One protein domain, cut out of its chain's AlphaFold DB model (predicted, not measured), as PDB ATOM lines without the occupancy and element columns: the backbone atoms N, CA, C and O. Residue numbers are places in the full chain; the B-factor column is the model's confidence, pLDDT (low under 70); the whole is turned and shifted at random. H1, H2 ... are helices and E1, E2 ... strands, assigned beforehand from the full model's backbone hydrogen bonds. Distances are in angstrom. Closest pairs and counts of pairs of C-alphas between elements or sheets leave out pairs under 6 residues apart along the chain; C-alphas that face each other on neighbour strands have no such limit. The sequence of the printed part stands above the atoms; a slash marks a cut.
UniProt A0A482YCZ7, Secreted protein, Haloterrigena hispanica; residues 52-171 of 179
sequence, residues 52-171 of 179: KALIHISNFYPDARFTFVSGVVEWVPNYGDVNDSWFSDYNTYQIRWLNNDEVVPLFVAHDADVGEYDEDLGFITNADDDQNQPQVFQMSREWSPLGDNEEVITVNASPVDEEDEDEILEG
ATOM      1  N   LYS A  52      17.068  39.795  45.125       87.56
ATOM      2  CA  LYS A  52      18.230  38.959  45.414       87.56
ATOM      3  C   LYS A  52      18.199  37.670  44.618       87.56
ATOM      4  O   LYS A  52      17.154  37.039  44.454       87.56
ATOM      5  N   ALA A  53      19.379  37.221  44.224       88.81
ATOM      6  CA  ALA A  53      19.572  35.918  43.617       88.81
ATOM      7  C   ALA A  53      20.907  35.300  44.001       88.81
ATOM      8  O   ALA A  53      21.778  35.934  44.600       88.81
ATOM      9  N   LEU A  54      21.059  34.036  43.627       88.06
ATOM     10  CA  LEU A  54      22.318  33.323  43.679       88.06
ATOM     11  C   LEU A  54      22.793  33.043  42.263       88.06
ATOM     12  O   LEU A  54      22.017  32.670  41.382       88.06
ATOM     13  N   ILE A  55      24.097  33.166  42.066       89.00
ATOM     14  CA  ILE A  55      24.758  32.787  40.826       89.00
ATOM     15  C   ILE A  55      26.046  32.040  41.146       89.00
ATOM     16  O   ILE A  55      26.690  32.267  42.175       89.00
ATOM     17  N   HIS A  56      26.438  31.147  40.244       88.62
ATOM     18  CA  HIS A  56      27.766  30.555  40.286       88.62
ATOM     19  C   HIS A  56      28.839  31.631  40.161       88.62
ATOM     20  O   HIS A  56      28.788  32.464  39.257       88.62
ATOM     21  N   ILE A  57      29.861  31.573  41.016       88.00
ATOM     22  CA  ILE A  57      30.938  32.572  41.017       88.00
ATOM     23  C   ILE A  57      31.685  32.634  39.675       88.00
ATOM     24  O   ILE A  57      32.165  33.695  39.287       88.00
ATOM     25  N   SER A  58      31.755  31.517  38.943       90.06
ATOM     26  CA  SER A  58      32.345  31.449  37.600       90.06
ATOM     27  C   SER A  58      31.532  32.176  36.530       90.06
ATOM     28  O   SER A  58      32.097  32.542  35.506       90.06
ATOM     29  N   ASN A  59      30.234  32.363  36.770       92.12
ATOM     30  CA  ASN A  59      29.269  32.919  35.820       92.12
ATOM     31  C   ASN A  59      28.914  34.375  36.159       92.12
ATOM     32  O   ASN A  59      28.102  34.986  35.471       92.12
ATOM     33  N   PHE A  60      29.475  34.914  37.246       90.88
ATOM     34  CA  PHE A  60      29.230  36.277  37.682       90.88
ATOM     35  C   PHE A  60      30.086  37.270  36.899       90.88
ATOM     36  O   PHE A  60      31.320  37.228  36.955       90.88
ATOM     37  N   TYR A  61      29.419  38.226  36.259       91.12
ATOM     38  CA  TYR A  61      30.047  39.391  35.655       91.12
ATOM     39  C   TYR A  61      29.632  40.651  36.430       91.12
ATOM     40  O   TYR A  61      28.442  40.951  36.509       91.12
ATOM     41  N   PRO A  62      30.582  41.385  37.039       86.88
ATOM     42  CA  PRO A  62      30.256  42.567  37.830       86.88
ATOM     43  C   PRO A  62      29.673  43.680  36.959       86.88
ATOM     44  O   PRO A  62      30.221  43.971  35.895       86.88
ATOM     45  N   ASP A  63      28.590  44.293  37.444       87.19
ATOM     46  CA  ASP A  63      27.853  45.396  36.810       87.19
ATOM     47  C   ASP A  63      27.323  45.064  35.404       87.19
ATOM     48  O   ASP A  63      26.951  45.958  34.637       87.19
ATOM     49  N   ALA A  64      27.296  43.773  35.055       93.06
ATOM     50  CA  ALA A  64      26.837  43.300  33.765       93.06
ATOM     51  C   ALA A  64      25.311  43.287  33.688       93.06
ATOM     52  O   ALA A  64      24.603  43.197  34.694       93.06
ATOM     53  N   ARG A  65      24.828  43.370  32.452       94.94
ATOM     54  CA  ARG A  65      23.410  43.434  32.117       94.94
ATOM     55  C   ARG A  65      22.971  42.115  31.500       94.94
ATOM     56  O   ARG A  65      23.726  41.516  30.726       94.94
ATOM     57  N   PHE A  66      21.778  41.665  31.844       96.12
ATOM     58  CA  PHE A  66      21.230  40.396  31.388       96.12
ATOM     59  C   PHE A  66      19.734  40.505  31.119       96.12
ATOM     60  O   PHE A  66      19.078  41.450  31.547       96.12
ATOM     61  N   THR A  67      19.198  39.492  30.446       95.69
ATOM     62  CA  THR A  67      17.755  39.260  30.363       95.69
ATOM     63  C   THR A  67      17.432  37.786  30.581       95.69
ATOM     64  O   THR A  67      18.299  36.918  30.427       95.69
ATOM     65  N   PHE A  68      16.190  37.491  30.950       95.94
ATOM     66  CA  PHE A  68      15.693  36.130  31.084       95.94
ATOM     67  C   PHE A  68      15.339  35.549  29.717       95.94
ATOM     68  O   PHE A  68      14.583  36.142  28.958       95.94
ATOM     69  N   VAL A  69      15.851  34.353  29.430       95.00
ATOM     70  CA  VAL A  69      15.613  33.622  28.169       95.00
ATOM     71  C   VAL A  69      14.922  32.275  28.398       95.00
ATOM     72  O   VAL A  69      14.883  31.409  27.524       95.00
ATOM     73  N   SER A  70      14.387  32.068  29.599       93.56
ATOM     74  CA  SER A  70      13.525  30.937  29.924       93.56
ATOM     75  C   SER A  70      12.500  31.331  30.977       93.56
ATOM     76  O   SER A  70      12.757  32.216  31.789       93.56
ATOM     77  N   GLY A  71      11.394  30.592  31.039       92.31
ATOM     78  CA  GLY A  71      10.569  30.533  32.241       92.31
ATOM     79  C   GLY A  71      11.280  29.791  33.380       92.31
ATOM     80  O   GLY A  71      12.461  29.432  33.277       92.31
ATOM     81  N   VAL A  72      10.540  29.521  34.459       90.69
ATOM     82  CA  VAL A  72      11.051  28.740  35.593       90.69
ATOM     83  C   VAL A  72      11.420  27.330  35.132       90.69
ATOM     84  O   VAL A  72      10.586  26.565  34.650       90.69
ATOM     85  N   VAL A  73      12.681  26.970  35.319       87.50
ATOM     86  CA  VAL A  73      13.198  25.621  35.123       87.50
ATOM     87  C   VAL A  73      12.958  24.835  36.409       87.50
ATOM     88  O   VAL A  73      13.475  25.196  37.465       87.50
ATOM     89  N   GLU A  74      12.215  23.729  36.315       75.94
ATOM     90  CA  GLU A  74      11.954  22.793  37.422       75.94
ATOM     91  C   GLU A  74      13.212  21.972  37.784       75.94
ATOM     92  O   GLU A  74      13.254  20.743  37.698       75.94
ATOM     93  N   TRP A  75      14.283  22.666  38.163       70.50
ATOM     94  CA  TRP A  75      15.542  22.100  38.622       70.50
ATOM     95  C   TRP A  75      16.093  22.933  39.777       70.50
ATOM     96  O   TRP A  75      16.207  24.152  39.695       70.50
ATOM     97  N   VAL A  76      16.451  22.241  40.851       62.88
ATOM     98  CA  VAL A  76      16.900  22.810  42.121       62.88
ATOM     99  C   VAL A  76      18.306  22.261  42.361       62.88
ATOM    100  O   VAL A  76      18.446  21.042  42.539       62.88
ATOM    101  N   PRO A  77      19.370  23.081  42.296       59.59
ATOM    102  CA  PRO A  77      20.698  22.615  42.639       59.59
ATOM    103  C   PRO A  77      20.756  22.014  44.041       59.59
ATOM    104  O   PRO A  77      20.283  22.580  45.025       59.59
ATOM    105  N   ASN A  78      21.408  20.863  44.151       63.19
ATOM    106  CA  ASN A  78      21.613  20.198  45.430       63.19
ATOM    107  C   ASN A  78      22.874  20.743  46.123       63.19
ATOM    108  O   ASN A  78      23.888  20.050  46.204       63.19
ATOM    109  N   TYR A  79      22.822  21.996  46.580       64.12
ATOM    110  CA  TYR A  79      23.878  22.606  47.390       64.12
ATOM    111  C   TYR A  79      23.505  22.511  48.870       64.12
ATOM    112  O   TYR A  79      22.473  23.032  49.290       64.12
ATOM    113  N   GLY A  80      24.347  21.838  49.660       53.25
ATOM    114  CA  GLY A  80      24.078  21.534  51.072       53.25
ATOM    115  C   GLY A  80      23.752  22.760  51.932       53.25
ATOM    116  O   GLY A  80      22.923  22.648  52.826       53.25
ATOM    117  N   ASP A  81      24.323  23.922  51.604       57.34
ATOM    118  CA  ASP A  81      24.165  25.167  52.373       57.34
ATOM    119  C   ASP A  81      22.995  26.051  51.905       57.34
ATOM    120  O   ASP A  81      22.612  26.992  52.596       57.34
ATOM    121  N   VAL A  82      22.399  25.759  50.742       52.88
ATOM    122  CA  VAL A  82      21.252  26.524  50.214       52.88
ATOM    123  C   VAL A  82      19.950  26.092  50.898       52.88
ATOM    124  O   VAL A  82      19.123  26.937  51.216       52.88
ATOM    125  N   ASN A  83      19.810  24.804  51.240       51.28
ATOM    126  CA  ASN A  83      18.636  24.273  51.953       51.28
ATOM    127  C   ASN A  83      18.501  24.751  53.416       51.28
ATOM    128  O   ASN A  83      17.415  24.645  53.980       51.28
ATOM    129  N   ASP A  84      19.580  25.244  54.035       51.78
ATOM    130  CA  ASP A  84      19.606  25.735  55.429       51.78
ATOM    131  C   ASP A  84      19.691  27.278  55.522       51.78
ATOM    132  O   ASP A  84      19.774  27.848  56.613       51.78
ATOM    133  N   SER A  85      19.677  27.976  54.380       56.38
ATOM    134  CA  SER A  85      19.774  29.437  54.310       56.38
ATOM    135  C   SER A  85      18.400  30.113  54.424       56.38
ATOM    136  O   SER A  85      17.352  29.489  54.283       56.38
ATOM    137  N   TRP A  86      18.394  31.439  54.602       55.59
ATOM    138  CA  TRP A  86      17.208  32.300  54.446       55.59
ATOM    139  C   TRP A  86      16.634  32.290  53.011       55.59
ATOM    140  O   TRP A  86      15.598  32.892  52.760       55.59
ATOM    141  N   PHE A  87      17.312  31.585  52.102       60.56
ATOM    142  CA  PHE A  87      17.009  31.320  50.697       60.56
ATOM    143  C   PHE A  87      16.409  29.904  50.518       60.56
ATOM    144  O   PHE A  87      16.904  29.102  49.728       60.56
ATOM    145  N   SER A  88      15.388  29.550  51.307       59.50
ATOM    146  CA  SER A  88      14.827  28.186  51.321       59.50
ATOM    147  C   SER A  88      14.099  27.801  50.034       59.50
ATOM    148  O   SER A  88      14.001  26.615  49.724       59.50
ATOM    149  N   ASP A  89      13.620  28.796  49.287       73.06
ATOM    150  CA  ASP A  89      12.864  28.622  48.053       73.06
ATOM    151  C   ASP A  89      13.411  29.563  46.978       73.06
ATOM    152  O   ASP A  89      13.601  30.762  47.199       73.06
ATOM    153  N   TYR A  90      13.669  29.010  45.798       78.31
ATOM    154  CA  TYR A  90      14.143  29.756  44.643       78.31
ATOM    155  C   TYR A  90      13.578  29.162  43.358       78.31
ATOM    156  O   TYR A  90      13.285  27.968  43.267       78.31
ATOM    157  N   ASN A  91      13.469  30.018  42.352       86.31
ATOM    158  CA  ASN A  91      13.127  29.649  40.992       86.31
ATOM    159  C   ASN A  91      14.408  29.707  40.153       86.31
ATOM    160  O   ASN A  91      15.130  30.708  40.166       86.31
ATOM    161  N   THR A  92      14.719  28.629  39.436       89.69
ATOM    162  CA  THR A  92      15.860  28.632  38.515       89.69
ATOM    163  C   THR A  92      15.416  29.161  37.164       89.69
ATOM    164  O   THR A  92      14.472  28.636  36.584       89.69
ATOM    165  N   TYR A  93      16.146  30.123  36.618       93.19
ATOM    166  CA  TYR A  93      15.957  30.612  35.257       93.19
ATOM    167  C   TYR A  93      17.260  30.507  34.467       93.19
ATOM    168  O   TYR A  93      18.341  30.407  35.045       93.19
ATOM    169  N   GLN A  94      17.164  30.542  33.141       95.19
ATOM    170  CA  GLN A  94      18.294  30.812  32.261       95.19
ATOM    171  C   GLN A  94      18.308  32.300  31.928       95.19
ATOM    172  O   GLN A  94      17.311  32.843  31.445       95.19
ATOM    173  N   ILE A  95      19.445  32.944  32.165       96.38
ATOM    174  CA  ILE A  95      19.689  34.327  31.762       96.38
ATOM    175  C   ILE A  95      20.686  34.360  30.615       96.38
ATOM    176  O   ILE A  95      21.581  33.519  30.560       96.38
ATOM    177  N   ARG A  96      20.551  35.340  29.725       95.94
ATOM    178  CA  ARG A  96      21.555  35.679  28.719       95.94
ATOM    179  C   ARG A  96      22.259  36.958  29.130       95.94
ATOM    180  O   ARG A  96      21.618  37.994  29.298       95.94
ATOM    181  N   TRP A  97      23.576  36.893  29.240       95.75
ATOM    182  CA  TRP A  97      24.424  38.064  29.406       95.75
ATOM    183  C   TRP A  97      24.494  38.869  28.106       95.75
ATOM    184  O   TRP A  97      24.859  38.336  27.060       95.75
ATOM    185  N   LEU A  98      24.191  40.165  28.167       93.88
ATOM    186  CA  LEU A  98      24.144  41.031  26.979       93.88
ATOM    187  C   LEU A  98      25.536  41.467  26.497       93.88
ATOM    188  O   LEU A  98      25.703  41.957  25.389       93.88
ATOM    189  N   ASN A  99      26.569  41.289  27.320       90.38
ATOM    190  CA  ASN A  99      27.943  41.654  26.978       90.38
ATOM    191  C   ASN A  99      28.717  40.551  26.236       90.38
ATOM    192  O   ASN A  99      29.775  40.839  25.669       90.38
ATOM    193  N   ASN A 100      28.280  39.291  26.308       91.19
ATOM    194  CA  ASN A 100      29.014  38.151  25.743       91.19
ATOM    195  C   ASN A 100      28.129  36.999  25.227       91.19
ATOM    196  O   ASN A 100      28.676  35.961  24.854       91.19
ATOM    197  N   ASP A 101      26.805  37.168  25.228       93.25
ATOM    198  CA  ASP A 101      25.805  36.192  24.781       93.25
ATOM    199  C   ASP A 101      25.790  34.862  25.542       93.25
ATOM    200  O   ASP A 101      25.161  33.892  25.109       93.25
ATOM    201  N   GLU A 102      26.480  34.778  26.678       95.44
ATOM    202  CA  GLU A 102      26.533  33.549  27.451       95.44
ATOM    203  C   GLU A 102      25.208  33.317  28.178       95.44
ATOM    204  O   GLU A 102      24.689  34.205  28.859       95.44
ATOM    205  N   VAL A 103      24.677  32.098  28.046       95.69
ATOM    206  CA  VAL A 103      23.464  31.666  28.739       95.69
ATOM    207  C   VAL A 103      23.840  30.843  29.963       95.69
ATOM    208  O   VAL A 103      24.488  29.800  29.837       95.69
ATOM    209  N   VAL A 104      23.433  31.305  31.143       94.56
ATOM    210  CA  VAL A 104      23.783  30.689  32.429       94.56
ATOM    211  C   VAL A 104      22.567  30.570  33.348       94.56
ATOM    212  O   VAL A 104      21.629  31.362  33.238       94.56
ATOM    213  N   PRO A 105      22.572  29.617  34.298       92.94
ATOM    214  CA  PRO A 105      21.532  29.547  35.311       92.94
ATOM    215  C   PRO A 105      21.664  30.684  36.336       92.94
ATOM    216  O   PRO A 105      22.767  30.967  36.819       92.94
ATOM    217  N   LEU A 106      20.524  31.254  36.718       92.25
ATOM    218  CA  LEU A 106      20.359  32.186  37.832       92.25
ATOM    219  C   LEU A 106      19.304  31.637  38.801       92.25
ATOM    220  O   LEU A 106      18.249  31.167  38.372       92.25
ATOM    221  N   PHE A 107      19.586  31.695  40.102       89.25
ATOM    222  CA  PHE A 107      18.684  31.219  41.154       89.25
ATOM    223  C   PHE A 107      18.019  32.415  41.821       89.25
ATOM    224  O   PHE A 107      18.575  33.025  42.733       89.25
ATOM    225  N   VAL A 108      16.845  32.776  41.325       88.88
ATOM    226  CA  VAL A 108      16.090  33.942  41.782       88.88
ATOM    227  C   VAL A 108      15.307  33.569  43.039       88.88
ATOM    228  O   VAL A 108      14.749  32.472  43.106       88.88
ATOM    229  N   ALA A 109      15.261  34.457  44.037       84.62
ATOM    230  CA  ALA A 109      14.387  34.273  45.197       84.62
ATOM    231  C   ALA A 109      12.939  34.005  44.748       84.62
ATOM    232  O   ALA A 109      12.447  34.641  43.819       84.62
ATOM    233  N   HIS A 110      12.261  33.039  45.372       81.69
ATOM    234  CA  HIS A 110      10.931  32.614  44.920       81.69
ATOM    235  C   HIS A 110       9.876  33.733  44.973       81.69
ATOM    236  O   HIS A 110       8.925  33.704  44.196       81.69
ATOM    237  N   ASP A 111      10.034  34.693  45.886       81.50
ATOM    238  CA  ASP A 111       9.148  35.843  46.062       81.50
ATOM    239  C   ASP A 111       9.543  37.079  45.238       81.50
ATOM    240  O   ASP A 111       8.827  38.076  45.296       81.50
ATOM    241  N   ALA A 112      10.647  37.027  44.484       84.88
ATOM    242  CA  ALA A 112      11.043  38.132  43.619       84.88
ATOM    243  C   ALA A 112      10.057  38.289  42.456       84.88
ATOM    244  O   ALA A 112       9.726  37.310  41.779       84.88
ATOM    245  N   ASP A 113       9.644  39.528  42.197       86.44
ATOM    246  CA  ASP A 113       8.914  39.868  40.983       86.44
ATOM    247  C   ASP A 113       9.917  40.120  39.856       86.44
ATOM    248  O   ASP A 113      10.697  41.068  39.889       86.44
ATOM    249  N   VAL A 114       9.963  39.199  38.895       86.88
ATOM    250  CA  VAL A 114      10.860  39.279  37.735       86.88
ATOM    251  C   VAL A 114      10.101  39.424  36.423       86.88
ATOM    252  O   VAL A 114      10.744  39.430  35.381       86.88
ATOM    253  N   GLY A 115       8.768  39.519  36.472       87.69
ATOM    254  CA  GLY A 115       7.884  39.553  35.307       87.69
ATOM    255  C   GLY A 115       7.406  38.177  34.813       87.69
ATOM    256  O   GLY A 115       7.726  37.121  35.370       87.69
ATOM    257  N   GLU A 116       6.594  38.191  33.750       87.69
ATOM    258  CA  GLU A 116       6.006  36.996  33.129       87.69
ATOM    259  C   GLU A 116       6.806  36.565  31.890       87.69
ATOM    260  O   GLU A 116       7.114  37.368  31.011       87.69
ATOM    261  N   TYR A 117       7.145  35.276  31.813       90.88
ATOM    262  CA  TYR A 117       7.815  34.713  30.642       90.88
ATOM    263  C   TYR A 117       6.821  34.483  29.508       90.88
ATOM    264  O   TYR A 117       5.853  33.739  29.681       90.88
ATOM    265  N   ASP A 118       7.115  35.045  28.340       90.75
ATOM    266  CA  ASP A 118       6.351  34.812  27.124       90.75
ATOM    267  C   ASP A 118       7.018  33.697  26.296       90.75
ATOM    268  O   ASP A 118       8.152  33.824  25.828       90.75
ATOM    269  N   GLU A 119       6.321  32.567  26.135       89.38
ATOM    270  CA  GLU A 119       6.828  31.407  25.385       89.38
ATOM    271  C   GLU A 119       6.940  31.665  23.872       89.38
ATOM    272  O   GLU A 119       7.752  31.016  23.208       89.38
ATOM    273  N   ASP A 120       6.135  32.580  23.322       89.50
ATOM    274  CA  ASP A 120       6.147  32.925  21.900       89.50
ATOM    275  C   ASP A 120       7.322  33.863  21.573       89.50
ATOM    276  O   ASP A 120       7.919  33.756  20.497       89.50
ATOM    277  N   LEU A 121       7.679  34.753  22.506       89.50
ATOM    278  CA  LEU A 121       8.811  35.679  22.383       89.50
ATOM    279  C   LEU A 121      10.138  35.071  22.857       89.50
ATOM    280  O   LEU A 121      11.202  35.393  22.329       89.50
ATOM    281  N   GLY A 122      10.086  34.151  23.821       91.06
ATOM    282  CA  GLY A 122      11.252  33.453  24.351       91.06
ATOM    283  C   GLY A 122      12.003  34.207  25.453       91.06
ATOM    284  O   GLY A 122      13.122  33.810  25.786       91.06
ATOM    285  N   PHE A 123      11.407  35.249  26.037       92.62
ATOM    286  CA  PHE A 123      11.982  36.059  27.114       92.62
ATOM    287  C   PHE A 123      10.906  36.597  28.067       92.62
ATOM    288  O   PHE A 123       9.711  36.483  27.797       92.62
ATOM    289  N   ILE A 124      11.332  37.156  29.203       90.88
ATOM    290  CA  ILE A 124      10.434  37.938  30.065       90.88
ATOM    291  C   ILE A 124      10.305  39.349  29.494       90.88
ATOM    292  O   ILE A 124      11.316  39.992  29.206       90.88
ATOM    293  N   THR A 125       9.070  39.798  29.301       88.00
ATOM    294  CA  THR A 125       8.759  41.089  28.684       88.00
ATOM    295  C   THR A 125       8.843  42.227  29.688       88.00
ATOM    296  O   THR A 125       8.536  42.030  30.866       88.00
ATOM    297  N   ASN A 126       9.178  43.420  29.201       78.62
ATOM    298  CA  ASN A 126       9.037  44.645  29.981       78.62
ATOM    299  C   ASN A 126       7.561  44.830  30.418       78.62
ATOM    300  O   ASN A 126       6.631  44.568  29.641       78.62
ATOM    301  N   ALA A 127       7.355  45.177  31.692       69.19
ATOM    302  CA  ALA A 127       6.039  45.289  32.318       69.19
ATOM    303  C   ALA A 127       5.332  46.626  32.027       69.19
ATOM    304  O   ALA A 127       4.101  46.681  32.137       69.19
ATOM    305  N   ASP A 128       6.081  47.663  31.649       65.75
ATOM    306  CA  ASP A 128       5.616  49.049  31.705       65.75
ATOM    307  C   ASP A 128       4.997  49.543  30.388       65.75
ATOM    308  O   ASP A 128       3.869  50.041  30.413       65.75
ATOM    309  N   ASP A 129       5.623  49.320  29.222       61.03
ATOM    310  CA  ASP A 129       5.059  49.821  27.949       61.03
ATOM    311  C   ASP A 129       5.278  48.914  26.714       61.03
ATOM    312  O   ASP A 129       4.355  48.750  25.903       61.03
ATOM    313  N   ASP A 130       6.423  48.233  26.585       66.56
ATOM    314  CA  ASP A 130       6.768  47.443  25.391       66.56
ATOM    315  C   ASP A 130       6.813  45.926  25.645       66.56
ATOM    316  O   ASP A 130       7.859  45.284  25.726       66.56
ATOM    317  N   GLN A 131       5.634  45.297  25.631       72.75
ATOM    318  CA  GLN A 131       5.470  43.836  25.768       72.75
ATOM    319  C   GLN A 131       6.129  43.001  24.647       72.75
ATOM    320  O   GLN A 131       6.007  41.783  24.641       72.75
ATOM    321  N   ASN A 132       6.792  43.628  23.671       83.88
ATOM    322  CA  ASN A 132       7.488  42.938  22.581       83.88
ATOM    323  C   ASN A 132       9.017  42.993  22.708       83.88
ATOM    324  O   ASN A 132       9.702  42.553  21.780       83.88
ATOM    325  N   GLN A 133       9.552  43.536  23.803       88.62
ATOM    326  CA  GLN A 133      10.989  43.597  24.052       88.62
ATOM    327  C   GLN A 133      11.357  42.948  25.390       88.62
ATOM    328  O   GLN A 133      10.519  42.873  26.297       88.62
ATOM    329  N   PRO A 134      12.577  42.398  25.501       91.94
ATOM    330  CA  PRO A 134      13.022  41.762  26.727       91.94
ATOM    331  C   PRO A 134      13.250  42.794  27.828       91.94
ATOM    332  O   PRO A 134      13.937  43.784  27.596       91.94
ATOM    333  N   GLN A 135      12.792  42.494  29.044       92.25
ATOM    334  CA  GLN A 135      13.197  43.247  30.227       92.25
ATOM    335  C   GLN A 135      14.697  43.057  30.463       92.25
ATOM    336  O   GLN A 135      15.197  41.919  30.533       92.25
ATOM    337  N   VAL A 136      15.413  44.164  30.628       93.44
ATOM    338  CA  VAL A 136      16.836  44.171  30.954       93.44
ATOM    339  C   VAL A 136      17.035  44.431  32.441       93.44
ATOM    340  O   VAL A 136      16.429  45.316  33.037       93.44
ATOM    341  N   PHE A 137      17.936  43.652  33.034       94.12
ATOM    342  CA  PHE A 137      18.341  43.772  34.427       94.12
ATOM    343  C   PHE A 137      19.839  44.035  34.519       94.12
ATOM    344  O   PHE A 137      20.630  43.514  33.726       94.12
ATOM    345  N   GLN A 138      20.251  44.796  35.526       94.06
ATOM    346  CA  GLN A 138      21.650  44.959  35.897       94.06
ATOM    347  C   GLN A 138      21.951  44.159  37.159       94.06
ATOM    348  O   GLN A 138      21.202  44.206  38.129       94.06
ATOM    349  N   MET A 139      23.078  43.443  37.161       93.12
ATOM    350  CA  MET A 139      23.516  42.660  38.310       93.12
ATOM    351  C   MET A 139      24.637  43.365  39.073       93.12
ATOM    352  O   MET A 139      25.676  43.707  38.505       93.12
ATOM    353  N   SER A 140      24.471  43.492  40.386       88.12
ATOM    354  CA  SER A 140      25.487  44.009  41.297       88.12
ATOM    355  C   SER A 140      25.869  42.965  42.351       88.12
ATOM    356  O   SER A 140      25.113  42.054  42.701       88.12
ATOM    357  N   ARG A 141      27.109  43.050  42.845       78.81
ATOM    358  CA  ARG A 141      27.602  42.101  43.849       78.81
ATOM    359  C   ARG A 141      27.127  42.496  45.242       78.81
ATOM    360  O   ARG A 141      27.600  43.499  45.781       78.81
ATOM    361  N   GLU A 142      26.374  41.619  45.901       71.25
ATOM    362  CA  GLU A 142      26.252  41.670  47.355       71.25
ATOM    363  C   GLU A 142      27.523  41.037  47.951       71.25
ATOM    364  O   GLU A 142      27.857  39.878  47.695       71.25
ATOM    365  N   TRP A 143      28.324  41.800  48.701       61.00
ATOM    366  CA  TRP A 143      29.549  41.283  49.333       61.00
ATOM    367  C   TRP A 143      29.222  40.409  50.556       61.00
ATOM    368  O   TRP A 143      29.608  40.731  51.676       61.00
ATOM    369  N   SER A 144      28.534  39.291  50.329       61.59
ATOM    370  CA  SER A 144      28.200  38.287  51.339       61.59
ATOM    371  C   SER A 144      28.259  36.889  50.707       61.59
ATOM    372  O   SER A 144      27.405  36.571  49.880       61.59
ATOM    373  N   PRO A 145      29.256  36.042  51.033       57.53
ATOM    374  CA  PRO A 145      29.201  34.632  50.654       57.53
ATOM    375  C   PRO A 145      27.984  33.964  51.308       57.53
ATOM    376  O   PRO A 145      27.629  34.287  52.449       57.53
ATOM    377  N   LEU A 146      27.333  33.047  50.589       64.94
ATOM    378  CA  LEU A 146      26.217  32.284  51.137       64.94
ATOM    379  C   LEU A 146      26.763  31.149  52.008       64.94
ATOM    380  O   LEU A 146      27.128  30.083  51.516       64.94
ATOM    381  N   GLY A 147      26.840  31.402  53.314       64.06
ATOM    382  CA  GLY A 147      27.378  30.435  54.272       64.06
ATOM    383  C   GLY A 147      28.833  30.068  53.959       64.06
ATOM    384  O   GLY A 147      29.657  30.952  53.722       64.06
ATOM    385  N   ASP A 148      29.125  28.766  53.958       65.12
ATOM    386  CA  ASP A 148      30.456  28.208  53.680       65.12
ATOM    387  C   ASP A 148      30.618  27.740  52.215       65.12
ATOM    388  O   ASP A 148      31.662  27.192  51.854       65.12
ATOM    389  N   ASN A 149      29.610  27.945  51.355       67.62
ATOM    390  CA  ASN A 149      29.666  27.494  49.968       67.62
ATOM    391  C   ASN A 149      30.493  28.463  49.110       67.62
ATOM    392  O   ASN A 149      30.078  29.583  48.823       67.62
ATOM    393  N   GLU A 150      31.667  28.010  48.672       73.38
ATOM    394  CA  GLU A 150      32.594  28.806  47.860       73.38
ATOM    395  C   GLU A 150      32.200  28.885  46.367       73.38
ATOM    396  O   GLU A 150      32.806  29.649  45.615       73.38
ATOM    397  N   GLU A 151      31.207  28.108  45.914       80.44
ATOM    398  CA  GLU A 151      30.842  27.998  44.491       80.44
ATOM    399  C   GLU A 151      29.736  28.968  44.054       80.44
ATOM    400  O   GLU A 151      29.625  29.271  42.859       80.44
ATOM    401  N   VAL A 152      28.933  29.470  44.997       81.88
ATOM    402  CA  VAL A 152      27.814  30.388  44.742       81.88
ATOM    403  C   VAL A 152      27.941  31.655  45.576       81.88
ATOM    404  O   VAL A 152      28.403  31.635  46.714       81.88
ATOM    405  N   ILE A 153      27.520  32.776  45.002       84.94
ATOM    406  CA  ILE A 153      27.495  34.072  45.678       84.94
ATOM    407  C   ILE A 153      26.095  34.668  45.625       84.94
ATOM    408  O   ILE A 153      25.355  34.430  44.669       84.94
ATOM    409  N   THR A 154      25.766  35.471  46.633       86.06
ATOM    410  CA  THR A 154      24.585  36.328  46.592       86.06
ATOM    411  C   THR A 154      24.860  37.533  45.704       86.06
ATOM    412  O   THR A 154      25.912  38.175  45.796       86.06
ATOM    413  N   VAL A 155      23.906  37.835  44.840       89.31
ATOM    414  CA  VAL A 155      23.894  39.006  43.970       89.31
ATOM    415  C   VAL A 155      22.577  39.737  44.147       89.31
ATOM    416  O   VAL A 155      21.570  39.133  44.521       89.31
ATOM    417  N   ASN A 156      22.610  41.027  43.851       90.50
ATOM    418  CA  ASN A 156      21.411  41.815  43.677       90.50
ATOM    419  C   ASN A 156      21.211  42.069  42.188       90.50
ATOM    420  O   ASN A 156      22.185  42.210  41.441       90.50
ATOM    421  N   ALA A 157      19.962  42.137  41.766       92.12
ATOM    422  CA  ALA A 157      19.597  42.570  40.438       92.12
ATOM    423  C   ALA A 157      18.444  43.562  40.523       92.12
ATOM    424  O   ALA A 157      17.582  43.450  41.389       92.12
ATOM    425  N   SER A 158      18.453  44.534  39.629       91.62
ATOM    426  CA  SER A 158      17.391  45.522  39.475       91.62
ATOM    427  C   SER A 158      17.102  45.688  37.987       91.62
ATOM    428  O   SER A 158      18.016  45.458  37.179       91.62
ATOM    429  N   PRO A 159      15.873  46.057  37.595       91.62
ATOM    430  CA  PRO A 159      15.621  46.467  36.223       91.62
ATOM    431  C   PRO A 159      16.513  47.661  35.868       91.62
ATOM    432  O   PRO A 159      17.005  48.390  36.737       91.62
ATOM    433  N   VAL A 160      16.783  47.802  34.579       90.50
ATOM    434  CA  VAL A 160      17.424  48.984  34.010       90.50
ATOM    435  C   VAL A 160      16.327  49.969  33.604       90.50
ATOM    436  O   VAL A 160      15.291  49.535  33.113       90.50
ATOM    437  N   ASP A 161      16.559  51.269  33.803       88.62
ATOM    438  CA  ASP A 161      15.630  52.317  33.363       88.62
ATOM    439  C   ASP A 161      15.369  52.232  31.845       88.62
ATOM    440  O   ASP A 161      16.281  51.923  31.075       88.62
ATOM    441  N   GLU A 162      14.156  52.575  31.397       84.25
ATOM    442  CA  GLU A 162      13.726  52.437  29.991       84.25
ATOM    443  C   GLU A 162      14.682  53.096  28.982       84.25
ATOM    444  O   GLU A 162      15.021  52.501  27.962       84.25
ATOM    445  N   GLU A 163      15.177  54.307  29.278       86.62
ATOM    446  CA  GLU A 163      16.099  55.025  28.382       86.62
ATOM    447  C   GLU A 163      17.402  54.240  28.147       86.62
ATOM    448  O   GLU A 163      17.941  54.233  27.038       86.62
ATOM    449  N   ASP A 164      17.909  53.580  29.190       89.06
ATOM    450  CA  ASP A 164      19.117  52.764  29.114       89.06
ATOM    451  C   ASP A 164      18.813  51.403  28.465       89.06
ATOM    452  O   ASP A 164      19.643  50.899  27.704       89.06
ATOM    453  N   GLU A 165      17.653  50.800  28.761       88.44
ATOM    454  CA  GLU A 165      17.180  49.551  28.147       88.44
ATOM    455  C   GLU A 165      17.114  49.678  26.622       88.44
ATOM    456  O   GLU A 165      17.733  48.876  25.916       88.44
ATOM    457  N   ASP A 166      16.451  50.719  26.119       88.31
ATOM    458  CA  ASP A 166      16.314  50.972  24.687       88.31
ATOM    459  C   ASP A 166      17.685  51.126  24.013       88.31
ATOM    460  O   ASP A 166      17.953  50.488  22.992       88.31
ATOM    461  N   GLU A 167      18.605  51.901  24.605       90.19
ATOM    462  CA  GLU A 167      19.963  52.071  24.066       90.19
ATOM    463  C   GLU A 167      20.719  50.732  23.986       90.19
ATOM    464  O   GLU A 167      21.466  50.481  23.032       90.19
ATOM    465  N   ILE A 168      20.535  49.854  24.975       89.69
ATOM    466  CA  ILE A 168      21.155  48.526  24.986       89.69
ATOM    467  C   ILE A 168      20.578  47.655  23.869       89.69
ATOM    468  O   ILE A 168      21.336  46.995  23.152       89.69
ATOM    469  N   LEU A 169      19.252  47.634  23.733       89.81
ATOM    470  CA  LEU A 169      18.545  46.750  22.811       89.81
ATOM    471  C   LEU A 169      18.611  47.224  21.355       89.81
ATOM    472  O   LEU A 169      18.574  46.389  20.454       89.81
ATOM    473  N   GLU A 170      18.806  48.521  21.093       87.50
ATOM    474  CA  GLU A 170      19.071  49.056  19.746       87.50
ATOM    475  C   GLU A 170      20.316  48.431  19.087       87.50
ATOM    476  O   GLU A 170      20.427  48.380  17.857       87.50
ATOM    477  N   GLY A 171      21.273  47.974  19.901       83.00
ATOM    478  CA  GLY A 171      22.538  47.407  19.448       83.00
ATOM    479  C   GLY A 171      22.485  45.936  19.030       83.00
ATOM    480  O   GLY A 171      23.482  45.448  18.489       83.00
TER     481      GLY A 171
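Overview. This is residues 52 to 171 of the 179 residues of the protein "Secreted protein" of Haloterrigena hispanica (UniProt A0A482YCZ7). The domain is a small closed barrel of six antiparallel strands, with one short helix, H1, set off from it after the last strand. The ring is thinly joined between E2 and E5, and two long stretches with no named element, residues 69 to 89 and 110 to 136, link strands of the barrel. The printed part has 120 residues, with E1 to E6 and then H1 along the chain; round the ring run E1, E4, E3, E2, E5, E6 and back to E1. The class is mostly strand, though under half of the residues are in named elements. The whole is compact, with a radius of gyration of the C-alphas of 14.2 A, and elongated, spanning 41 by 26 by 22 A.

Along the chain. E1 is residues 52 to 56, 13.7 A long, and begins at C-alpha 52 at (18.230, 38.959, 45.414). E2 is residues 65 to 68, 10.7 A. E3, residues 90 to 97, is 20.2 A long and bends by 52 degrees at residue 94. E4, residues 103 to 109, is 19.0 A long. E5, residues 137 to 145, is 21.6 A long and bends by 53 degrees at residue 142. E6, residues 152 to 159, is 21.9 A long. H1, residues 162 to 169, is 10.3 A long and ends at C-alpha 169 at (18.545, 46.750, 22.811).

Arrangement. E1 has E4 on one side, with N 54 and O 107 2.8 A apart, and E6 on the other side, with N 53 and O 155 2.9 A apart. E2, E3 and E4 form a meander, each strand the antiparallel neighbour of the one before. E2 and E3 are a hairpin, with N 96 and O 67 2.8 A apart. E3 and E4 are a hairpin at 145 degrees, with N 93 and O 106 2.9 A apart. E1 to E4, and also E2 to E5, form a Greek key, four strands in a row of which three are a meander and the first is the antiparallel neighbour of the fourth. Pairing of E2 is staggered: residues 65 to 66 pair with E5, with N 66 and O 137 2.9 A apart, and residues 66 to 68 with E3. E5 and E6 are a hairpin, with N 140 and O 156 2.8 A apart. H1 is not on the barrel, but only just, with 4 pairs of C-alphas within 10 A. In H1 every O i to N i+4 pair is within hydrogen-bond range.

Size, cuts and confidence. The C-alphas of Asp 84 and Glu 170, the two farthest apart, are 42.6 A from each other. The printed part has no cut. The links E2 to E3 and E4 to E5 are long; in the latter, residues 117 to 118 pair with residues 123 to 124, antiparallel. Mean pLDDT of the printed part is 83.0, and residues 76 to 88, 127 to 130 and 143 to 149 are under 70.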